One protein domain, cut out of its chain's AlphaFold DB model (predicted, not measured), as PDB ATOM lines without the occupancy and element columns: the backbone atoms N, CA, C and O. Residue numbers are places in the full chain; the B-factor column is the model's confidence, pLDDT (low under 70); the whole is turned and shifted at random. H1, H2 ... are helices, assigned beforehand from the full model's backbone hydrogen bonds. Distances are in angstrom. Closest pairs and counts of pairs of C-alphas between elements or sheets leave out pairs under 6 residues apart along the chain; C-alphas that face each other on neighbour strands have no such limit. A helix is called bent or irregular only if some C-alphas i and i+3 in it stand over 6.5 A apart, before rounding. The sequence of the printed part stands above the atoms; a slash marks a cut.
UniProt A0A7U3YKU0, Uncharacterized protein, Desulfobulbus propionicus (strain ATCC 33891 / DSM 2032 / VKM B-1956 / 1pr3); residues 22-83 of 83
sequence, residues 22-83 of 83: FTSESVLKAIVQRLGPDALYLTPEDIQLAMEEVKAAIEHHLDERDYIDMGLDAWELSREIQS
ATOM      1  N   PHE A  22     210.074 168.800 164.729       70.12
ATOM      2  CA  PHE A  22     209.953 170.090 164.060       70.12
ATOM      3  C   PHE A  22     208.478 170.305 163.736       70.12
ATOM      4  O   PHE A  22     207.871 169.521 163.009       70.12
ATOM      5  N   THR A  23     207.888 171.354 164.300       79.81
ATOM      6  CA  THR A  23     206.486 171.695 164.056       79.81
ATOM      7  C   THR A  23     206.373 172.749 162.960       79.81
ATOM      8  O   THR A  23     207.257 173.592 162.786       79.81
ATOM      9  N   SER A  24     205.243 172.758 162.251       82.19
ATOM     10  CA  SER A  24     204.905 173.815 161.289       82.19
ATOM     11  C   SER A  24     204.973 175.216 161.916       82.19
ATOM     12  O   SER A  24     205.362 176.173 161.253       82.19
ATOM     13  N   GLU A  25     204.663 175.340 163.211       87.06
ATOM     14  CA  GLU A  25     204.765 176.598 163.957       87.06
ATOM     15  C   GLU A  25     206.211 177.115 164.041       87.06
ATOM     16  O   GLU A  25     206.446 178.311 163.872       87.06
ATOM     17  N   SER A  26     207.190 176.231 164.255       87.75
ATOM     18  CA  SER A  26     208.611 176.600 164.275       87.75
ATOM     19  C   SER A  26     209.071 177.150 162.926       87.75
ATOM     20  O   SER A  26     209.787 178.151 162.882       87.75
ATOM     21  N   VAL A  27     208.610 176.548 161.824       88.88
ATOM     22  CA  VAL A  27     208.908 177.030 160.468       88.88
ATOM     23  C   VAL A  27     208.282 178.407 160.238       88.88
ATOM     24  O   VAL A  27     208.975 179.330 159.818       88.88
ATOM     25  N   LEU A  28     207.010 178.595 160.604       91.44
ATOM     26  CA  LEU A  28     206.324 179.886 160.477       91.44
ATOM     27  C   LEU A  28     206.998 180.992 161.300       91.44
ATOM     28  O   LEU A  28     207.207 182.093 160.792       91.44
ATOM     29  N   LYS A  29     207.414 180.704 162.541       92.12
ATOM     30  CA  LYS A  29     208.194 181.648 163.360       92.12
ATOM     31  C   LYS A  29     209.486 182.054 162.658       92.12
ATOM     32  O   LYS A  29     209.812 183.238 162.614       92.12
ATOM     33  N   ALA A  30     210.199 181.091 162.082       93.06
ATOM     34  CA  ALA A  30     211.451 181.337 161.379       93.06
ATOM     35  C   ALA A  30     211.260 182.112 160.059       93.06
ATOM     36  O   ALA A  30     212.154 182.859 159.660       93.06
ATOM     37  N   ILE A  31     210.111 181.961 159.392       93.00
ATOM     38  CA  ILE A  31     209.719 182.763 158.222       93.00
ATOM     39  C   ILE A  31     209.456 184.212 158.646       93.00
ATOM     40  O   ILE A  31     210.057 185.133 158.094       93.00
ATOM     41  N   VAL A  32     208.627 184.422 159.675       95.94
ATOM     42  CA  VAL A  32     208.302 185.763 160.193       95.94
ATOM     43  C   VAL A  32     209.552 186.484 160.699       95.94
ATOM     44  O   VAL A  32     209.718 187.671 160.446       95.94
ATOM     45  N   GLN A  33     210.474 185.784 161.362       95.19
ATOM     46  CA  GLN A  33     211.746 186.376 161.796       95.19
ATOM     47  C   GLN A  33     212.616 186.866 160.631       95.19
ATOM     48  O   GLN A  33     213.352 187.834 160.797       95.19
ATOM     49  N   ARG A  34     212.550 186.207 159.468       95.38
ATOM     50  CA  ARG A  34     213.351 186.566 158.288       95.38
ATOM     51  C   ARG A  34     212.724 187.679 157.458       95.38
ATOM     52  O   ARG A  34     213.447 188.545 156.982       95.38
ATOM     53  N   LEU A  35     211.407 187.635 157.269       94.44
ATOM     54  CA  LEU A  35     210.689 188.540 156.364       94.44
ATOM     55  C   LEU A  35     209.982 189.690 157.092       94.44
ATOM     56  O   LEU A  35     209.565 190.660 156.467       94.44
ATOM     57  N   GLY A  36     209.831 189.609 158.415       92.69
ATOM     58  CA  GLY A  36     209.109 190.611 159.188       92.69
ATOM     59  C   GLY A  36     207.657 190.759 158.699       92.69
ATOM     60  O   GLY A  36     206.988 189.748 158.473       92.69
ATOM     61  N   PRO A  37     207.150 191.996 158.530       95.12
ATOM     62  CA  PRO A  37     205.793 192.244 158.038       95.12
ATOM     63  C   PRO A  37     205.504 191.648 156.656       95.12
ATOM     64  O   PRO A  37     204.350 191.320 156.379       95.12
ATOM     65  N   ASP A  38     206.525 191.458 155.817       93.88
ATOM     66  CA  ASP A  38     206.339 190.956 154.453       93.88
ATOM     67  C   ASP A  38     205.856 189.498 154.429       93.88
ATOM     68  O   ASP A  38     205.238 189.062 153.458       93.88
ATOM     69  N   ALA A  39     206.043 188.757 155.529       93.19
ATOM     70  CA  ALA A  39     205.496 187.412 155.698       93.19
ATOM     71  C   ALA A  39     203.961 187.361 155.560       93.19
ATOM     72  O   ALA A  39     203.414 186.308 155.243       93.19
ATOM     73  N   LEU A  40     203.258 188.481 155.781       94.75
ATOM     74  CA  LEU A  40     201.801 188.570 155.630       94.75
ATOM     75  C   LEU A  40     201.335 188.511 154.167       94.75
ATOM     76  O   LEU A  40     200.146 188.309 153.928       94.75
ATOM     77  N   TYR A  41     202.241 188.697 153.206       96.81
ATOM     78  CA  TYR A  41     201.935 188.622 151.775       96.81
ATOM     79  C   TYR A  41     202.187 187.238 151.170       96.81
ATOM     80  O   TYR A  41     201.910 187.049 149.988       96.81
ATOM     81  N   LEU A  42     202.700 186.283 151.954       95.25
ATOM     82  CA  LEU A  42     202.944 184.922 151.485       95.25
ATOM     83  C   LEU A  42     201.633 184.192 151.209       95.25
ATOM     84  O   LEU A  42     200.684 184.261 151.998       95.25
ATOM     85  N   THR A  43     201.599 183.450 150.107       97.00
ATOM     86  CA  THR A  43     200.473 182.568 149.810       97.00
ATOM     87  C   THR A  43     200.594 181.247 150.579       97.00
ATOM     88  O   THR A  43     201.667 180.899 151.086       97.00
ATOM     89  N   PRO A  44     199.505 180.464 150.683       94.50
ATOM     90  CA  PRO A  44     199.583 179.103 151.203       94.50
ATOM     91  C   PRO A  44     200.619 178.238 150.469       94.50
ATOM     92  O   PRO A  44     201.308 177.447 151.109       94.50
ATOM     93  N   GLU A  45     200.766 178.415 149.154       96.38
ATOM     94  CA  GLU A  45     201.753 177.704 148.336       96.38
ATOM     95  C   GLU A  45     203.190 178.091 148.707       96.38
ATOM     96  O   GLU A  45     204.034 177.206 148.833       96.38
ATOM     97  N   ASP A  46     203.464 179.377 148.959       95.44
ATOM     98  CA  ASP A  46     204.783 179.832 149.419       95.44
ATOM     99  C   ASP A  46     205.150 179.206 150.772       95.44
ATOM    100  O   ASP A  46     206.278 178.761 150.993       95.44
ATOM    101  N   ILE A  47     204.179 179.150 151.691       93.25
ATOM    102  CA  ILE A  47     204.362 178.550 153.016       93.25
ATOM    103  C   ILE A  47     204.624 177.047 152.889       93.25
ATOM    104  O   ILE A  47     205.519 176.527 153.556       93.25
ATOM    105  N   GLN A  48     203.863 176.349 152.044       93.31
ATOM    106  CA  GLN A  48     204.055 174.922 151.814       93.31
ATOM    107  C   GLN A  48     205.433 174.637 151.211       93.31
ATOM    108  O   GLN A  48     206.145 173.772 151.719       93.31
ATOM    109  N   LEU A  49     205.843 175.402 150.197       95.06
ATOM    110  CA  LEU A  49     207.164 175.273 149.591       95.06
ATOM    111  C   LEU A  49     208.268 175.489 150.632       95.06
ATOM    112  O   LEU A  49     209.186 174.681 150.737       95.06
ATOM    113  N   ALA A  50     208.152 176.521 151.473       92.75
ATOM    114  CA  ALA A  50     209.112 176.755 152.547       92.75
ATOM    115  C   ALA A  50     209.200 175.572 153.531       92.75
ATOM    116  O   ALA A  50     210.288 175.246 154.004       92.75
ATOM    117  N   MET A  51     208.081 174.907 153.842       91.31
ATOM    118  CA  MET A  51     208.087 173.706 154.688       91.31
ATOM    119  C   MET A  51     208.774 172.517 154.010       91.31
ATOM    120  O   MET A  51     209.530 171.803 154.669       91.31
ATOM    121  N   GLU A  52     208.528 172.304 152.719       92.31
ATOM    122  CA  GLU A  52     209.154 171.231 151.938       92.31
ATOM    123  C   GLU A  52     210.669 171.435 151.823       92.31
ATOM    124  O   GLU A  52     211.428 170.504 152.081       92.31
ATOM    125  N   GLU A  53     211.115 172.663 151.558       92.44
ATOM    126  CA  GLU A  53     212.537 173.025 151.500       92.44
ATOM    127  C   GLU A  53     213.234 172.844 152.858       92.44
ATOM    128  O   GLU A  53     214.331 172.292 152.937       92.44
ATOM    129  N   VAL A  54     212.588 173.248 153.959       89.06
ATOM    130  CA  VAL A  54     213.127 173.017 155.312       89.06
ATOM    131  C   VAL A  54     213.230 171.523 155.612       89.06
ATOM    132  O   VAL A  54     214.239 171.080 156.162       89.06
ATOM    133  N   LYS A  55     212.217 170.737 155.240       86.88
ATOM    134  CA  LYS A  55     212.235 169.283 155.414       86.88
ATOM    135  C   LYS A  55     213.365 168.642 154.607       86.88
ATOM    136  O   LYS A  55     214.128 167.864 155.172       86.88
ATOM    137  N   ALA A  56     213.510 169.002 153.334       87.19
ATOM    138  CA  ALA A  56     214.578 168.498 152.479       87.19
ATOM    139  C   ALA A  56     215.962 168.868 153.031       87.19
ATOM    140  O   ALA A  56     216.851 168.024 153.080       87.19
ATOM    141  N   ALA A  57     216.144 170.099 153.515       85.44
ATOM    142  CA  ALA A  57     217.395 170.521 154.138       85.44
ATOM    143  C   ALA A  57     217.726 169.697 155.393       85.44
ATOM    144  O   ALA A  57     218.879 169.322 155.585       85.44
ATOM    145  N   ILE A  58     216.728 169.385 156.225       82.06
ATOM    146  CA  ILE A  58     216.899 168.497 157.381       82.06
ATOM    147  C   ILE A  58     217.312 167.097 156.915       82.06
ATOM    148  O   ILE A  58     218.330 166.591 157.367       82.06
ATOM    149  N   GLU A  59     216.581 166.500 155.972       80.69
ATOM    150  CA  GLU A  59     216.863 165.150 155.461       80.69
ATOM    151  C   GLU A  59     218.236 165.039 154.776       80.69
ATOM    152  O   GLU A  59     218.880 163.994 154.845       80.69
ATOM    153  N   HIS A  60     218.702 166.104 154.120       78.62
ATOM    154  CA  HIS A  60     219.982 166.115 153.415       78.62
ATOM    155  C   HIS A  60     221.187 166.463 154.293       78.62
ATOM    156  O   HIS A  60     222.305 166.076 153.946       78.62
ATOM    157  N   HIS A  61     220.995 167.217 155.378       71.75
ATOM    158  CA  HIS A  61     222.104 167.771 156.159       71.75
ATOM    159  C   HIS A  61     222.159 167.320 157.617       71.75
ATOM    160  O   HIS A  61     223.222 167.456 158.222       71.75
ATOM    161  N   LEU A  62     221.075 166.795 158.194       74.81
ATOM    162  CA  LEU A  62     221.132 166.174 159.514       74.81
ATOM    163  C   LEU A  62     221.395 164.674 159.370       74.81
ATOM    164  O   LEU A  62     220.490 163.903 159.062       74.81
ATOM    165  N   ASP A  63     222.629 164.254 159.658       79.56
ATOM    166  CA  ASP A  63     222.887 162.861 160.013       79.56
ATOM    167  C   ASP A  63     222.437 162.662 161.464       79.56
ATOM    168  O   ASP A  63     223.079 163.129 162.403       79.56
ATOM    169  N   GLU A  64     221.290 162.010 161.652       76.12
ATOM    170  CA  GLU A  64     220.720 161.749 162.978       76.12
ATOM    171  C   GLU A  64     221.710 161.055 163.925       76.12
ATOM    172  O   GLU A  64     221.649 161.267 165.135       76.12
ATOM    173  N   ARG A  65     222.662 160.286 163.379       80.88
ATOM    174  CA  ARG A  65     223.681 159.576 164.157       80.88
ATOM    175  C   ARG A  65     224.641 160.538 164.843       80.88
ATOM    176  O   ARG A  65     224.898 160.358 166.023       80.88
ATOM    177  N   ASP A  66     225.064 161.602 164.162       82.69
ATOM    178  CA  ASP A  66     225.979 162.600 164.733       82.69
ATOM    179  C   ASP A  66     225.347 163.306 165.945       82.69
ATOM    180  O   ASP A  66     226.012 163.588 166.943       82.69
ATOM    181  N   TYR A  67     224.040 163.573 165.883       81.62
ATOM    182  CA  TYR A  67     223.303 164.181 166.992       81.62
ATOM    183  C   TYR A  67     223.049 163.199 168.138       81.62
ATOM    184  O   TYR A  67     223.115 163.600 169.302       81.62
ATOM    185  N   ILE A  68     222.768 161.929 167.826       85.31
ATOM    186  CA  ILE A  68     222.648 160.865 168.831       85.31
ATOM    187  C   ILE A  68     223.976 160.706 169.573       85.31
ATOM    188  O   ILE A  68     223.981 160.760 170.801       85.31
ATOM    189  N   ASP A  69     225.087 160.594 168.847       89.19
ATOM    190  CA  ASP A  69     226.423 160.421 169.418       89.19
ATOM    191  C   ASP A  69     226.795 161.619 170.305       89.19
ATOM    192  O   ASP A  69     227.151 161.438 171.467       89.19
ATOM    193  N   MET A  70     226.578 162.854 169.834       87.62
ATOM    194  CA  MET A  70     226.807 164.064 170.636       87.62
ATOM    195  C   MET A  70     225.979 164.088 171.933       87.62
ATOM    196  O   MET A  70     226.468 164.508 172.986       87.62
ATOM    197  N   GLY A  71     224.712 163.669 171.869       88.00
ATOM    198  CA  GLY A  71     223.837 163.598 173.037       88.00
ATOM    199  C   GLY A  71     224.277 162.530 174.041       88.00
ATOM    200  O   GLY A  71     224.245 162.775 175.250       88.00
ATOM    201  N   LEU A  72     224.712 161.367 173.548       91.19
ATOM    202  CA  LEU A  72     225.227 160.276 174.374       91.19
ATOM    203  C   LEU A  72     226.557 160.652 175.035       91.19
ATOM    204  O   LEU A  72     226.681 160.448 176.241       91.19
ATOM    205  N   ASP A  73     227.477 161.300 174.316       91.44
ATOM    206  CA  ASP A  73     228.734 161.822 174.870       91.44
ATOM    207  C   ASP A  73     228.466 162.795 176.034       91.44
ATOM    208  O   ASP A  73     229.042 162.686 177.120       91.44
ATOM    209  N   ALA A  74     227.537 163.741 175.847       89.69
ATOM    210  CA  ALA A  74     227.165 164.698 176.889       89.69
ATOM    211  C   ALA A  74     226.511 164.023 178.112       89.69
ATOM    212  O   ALA A  74     226.741 164.434 179.259       89.69
ATOM    213  N   TRP A  75     225.694 162.991 177.885       92.00
ATOM    214  CA  TRP A  75     225.089 162.198 178.954       92.00
ATOM    215  C   TRP A  75     226.136 161.394 179.734       92.00
ATOM    216  O   TRP A  75     226.093 161.399 180.968       92.00
ATOM    217  N   GLU A  76     227.090 160.756 179.054       92.00
ATOM    218  CA  GLU A  76     228.173 160.003 179.695       92.00
ATOM    219  C   GLU A  76     229.003 160.900 180.613       92.00
ATOM    220  O   GLU A  76     229.154 160.586 181.796       92.00
ATOM    221  N   LEU A  77     229.419 162.070 180.119       90.31
ATOM    222  CA  LEU A  77     230.132 163.073 180.915       90.31
ATOM    223  C   LEU A  77     229.333 163.504 182.153       90.31
ATOM    224  O   LEU A  77     229.871 163.609 183.256       90.31
ATOM    225  N   SER A  78     228.027 163.731 181.993       90.94
ATOM    226  CA  SER A  78     227.156 164.142 183.100       90.94
ATOM    227  C   SER A  78     227.016 163.055 184.171       90.94
ATOM    228  O   SER A  78     226.911 163.370 185.358       90.94
ATOM    229  N   ARG A  79     227.030 161.777 183.771       90.31
ATOM    230  CA  ARG A  79     226.949 160.627 184.683       90.31
ATOM    231  C   ARG A  79     228.237 160.437 185.481       90.31
ATOM    232  O   ARG A  79     228.167 160.127 186.669       90.31
ATOM    233  N   GLU A  80     229.394 160.630 184.854       83.06
ATOM    234  CA  GLU A  80     230.697 160.514 185.523       83.06
ATOM    235  C   GLU A  80     230.895 161.576 186.608       83.06
ATOM    236  O   GLU A  80     231.455 161.280 187.658       83.06
ATOM    237  N   ILE A  81     230.381 162.792 186.405       75.62
ATOM    238  CA  ILE A  81     230.472 163.887 187.387       75.62
ATOM    239  C   ILE A  81     229.590 163.636 188.628       75.62
ATOM    240  O   ILE A  81     229.850 164.186 189.697       75.62
ATOM    241  N   GLN A  82     228.533 162.830 188.494       58.94
ATOM    242  CA  GLN A  82     227.583 162.522 189.571       58.94
ATOM    243  C   GLN A  82     227.891 161.211 190.319       58.94
ATOM    244  O   GLN A  82     227.168 160.886 191.263       58.94
ATOM    245  N   SER A  83     228.920 160.469 189.892       55.81
ATOM    246  CA  SER A  83     229.343 159.181 190.471       55.81
ATOM    247  C   SER A  83     230.472 159.358 191.485       55.81
ATOM    248  O   SER A  83     230.461 158.617 192.493       55.81
TER     249      SER A  83
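What this domain is: This is residues 22 to 83 of the 83 residues of an uncharacterized protein of Desulfobulbus propionicus (strain ATCC 33891 / DSM 2032 / VKM B-1956 / 1pr3) (UniProt A0A7U3YKU0). A small body of two helices, H1 and H2, has a long free arm made by a third helix, H3. H1 is sharply kinked near residue 35, and after a tight turn H2 folds back so that its residues 47 to 54 pack on residues 24 to 28 of H1; residues 59 to 83, which hold the end of H2 and H3, stick out alone and give the model much of its length. The printed part has 62 residues with three named helices, H1, H2 and H3 in that order along the chain, and no named strand; the class is all helix. The whole is extended, with a radius of gyration of the C-alphas of 17.6 A, and spans 56 by 23 by 15 A.

Where its parts are: H1 is residues 24 to 41, beginning at C-alpha 24 at (204.905, 173.815, 161.289), and its first and last C-alphas are 17.8 A apart. H1 is irregular: C-alphas 34 and 37 are 9.5 A apart, and it has a kink of 117 degrees near residue 35. H2 is residues 44 to 61, 25.7 A from first to last C-alpha, beginning at C-alpha 44 at (199.583, 179.103, 151.203). H3 is residues 64 to 81, 26.4 A from first to last C-alpha, ending at C-alpha 81 at (230.472, 163.887, 187.387).

How they stand to each other: H1 and H2 touch, with 5 pairs of C-alphas within 8 A. The closest C-alphas of the two are those of Val 27 and Met 51, 6.7 A apart. H1 touches H2 with residues 24 to 28 alone, and H2 touches H1 with residues 47 to 54 alone. Their lines stand at a steep tilt of 49 degrees, opposite ways, and their centres are 13.4 A apart. H3 is apart from H1, and it is apart from H2 too, though it follows H2 in the chain. Within H1, residues 33 to 38 stand free. In H2 and H3 every O i to N i+4 pair is within hydrogen-bond range; in H1 9 of 14 are.

The domain as a whole: The two C-alphas farthest apart are those of Tyr 41 and Ser 83, 55.8 A. Without the stretches that stand free, the body has 31 residues and spans 26 by 16 by 10 A. The printed part has no cut and ends at Ser 83, the chain's last residue. The links from H1 to H2 and from H2 to H3 are both tight, with 2 residues each. The mean pLDDT of the printed part is 87.6, and residues 82 to 83 are under 70.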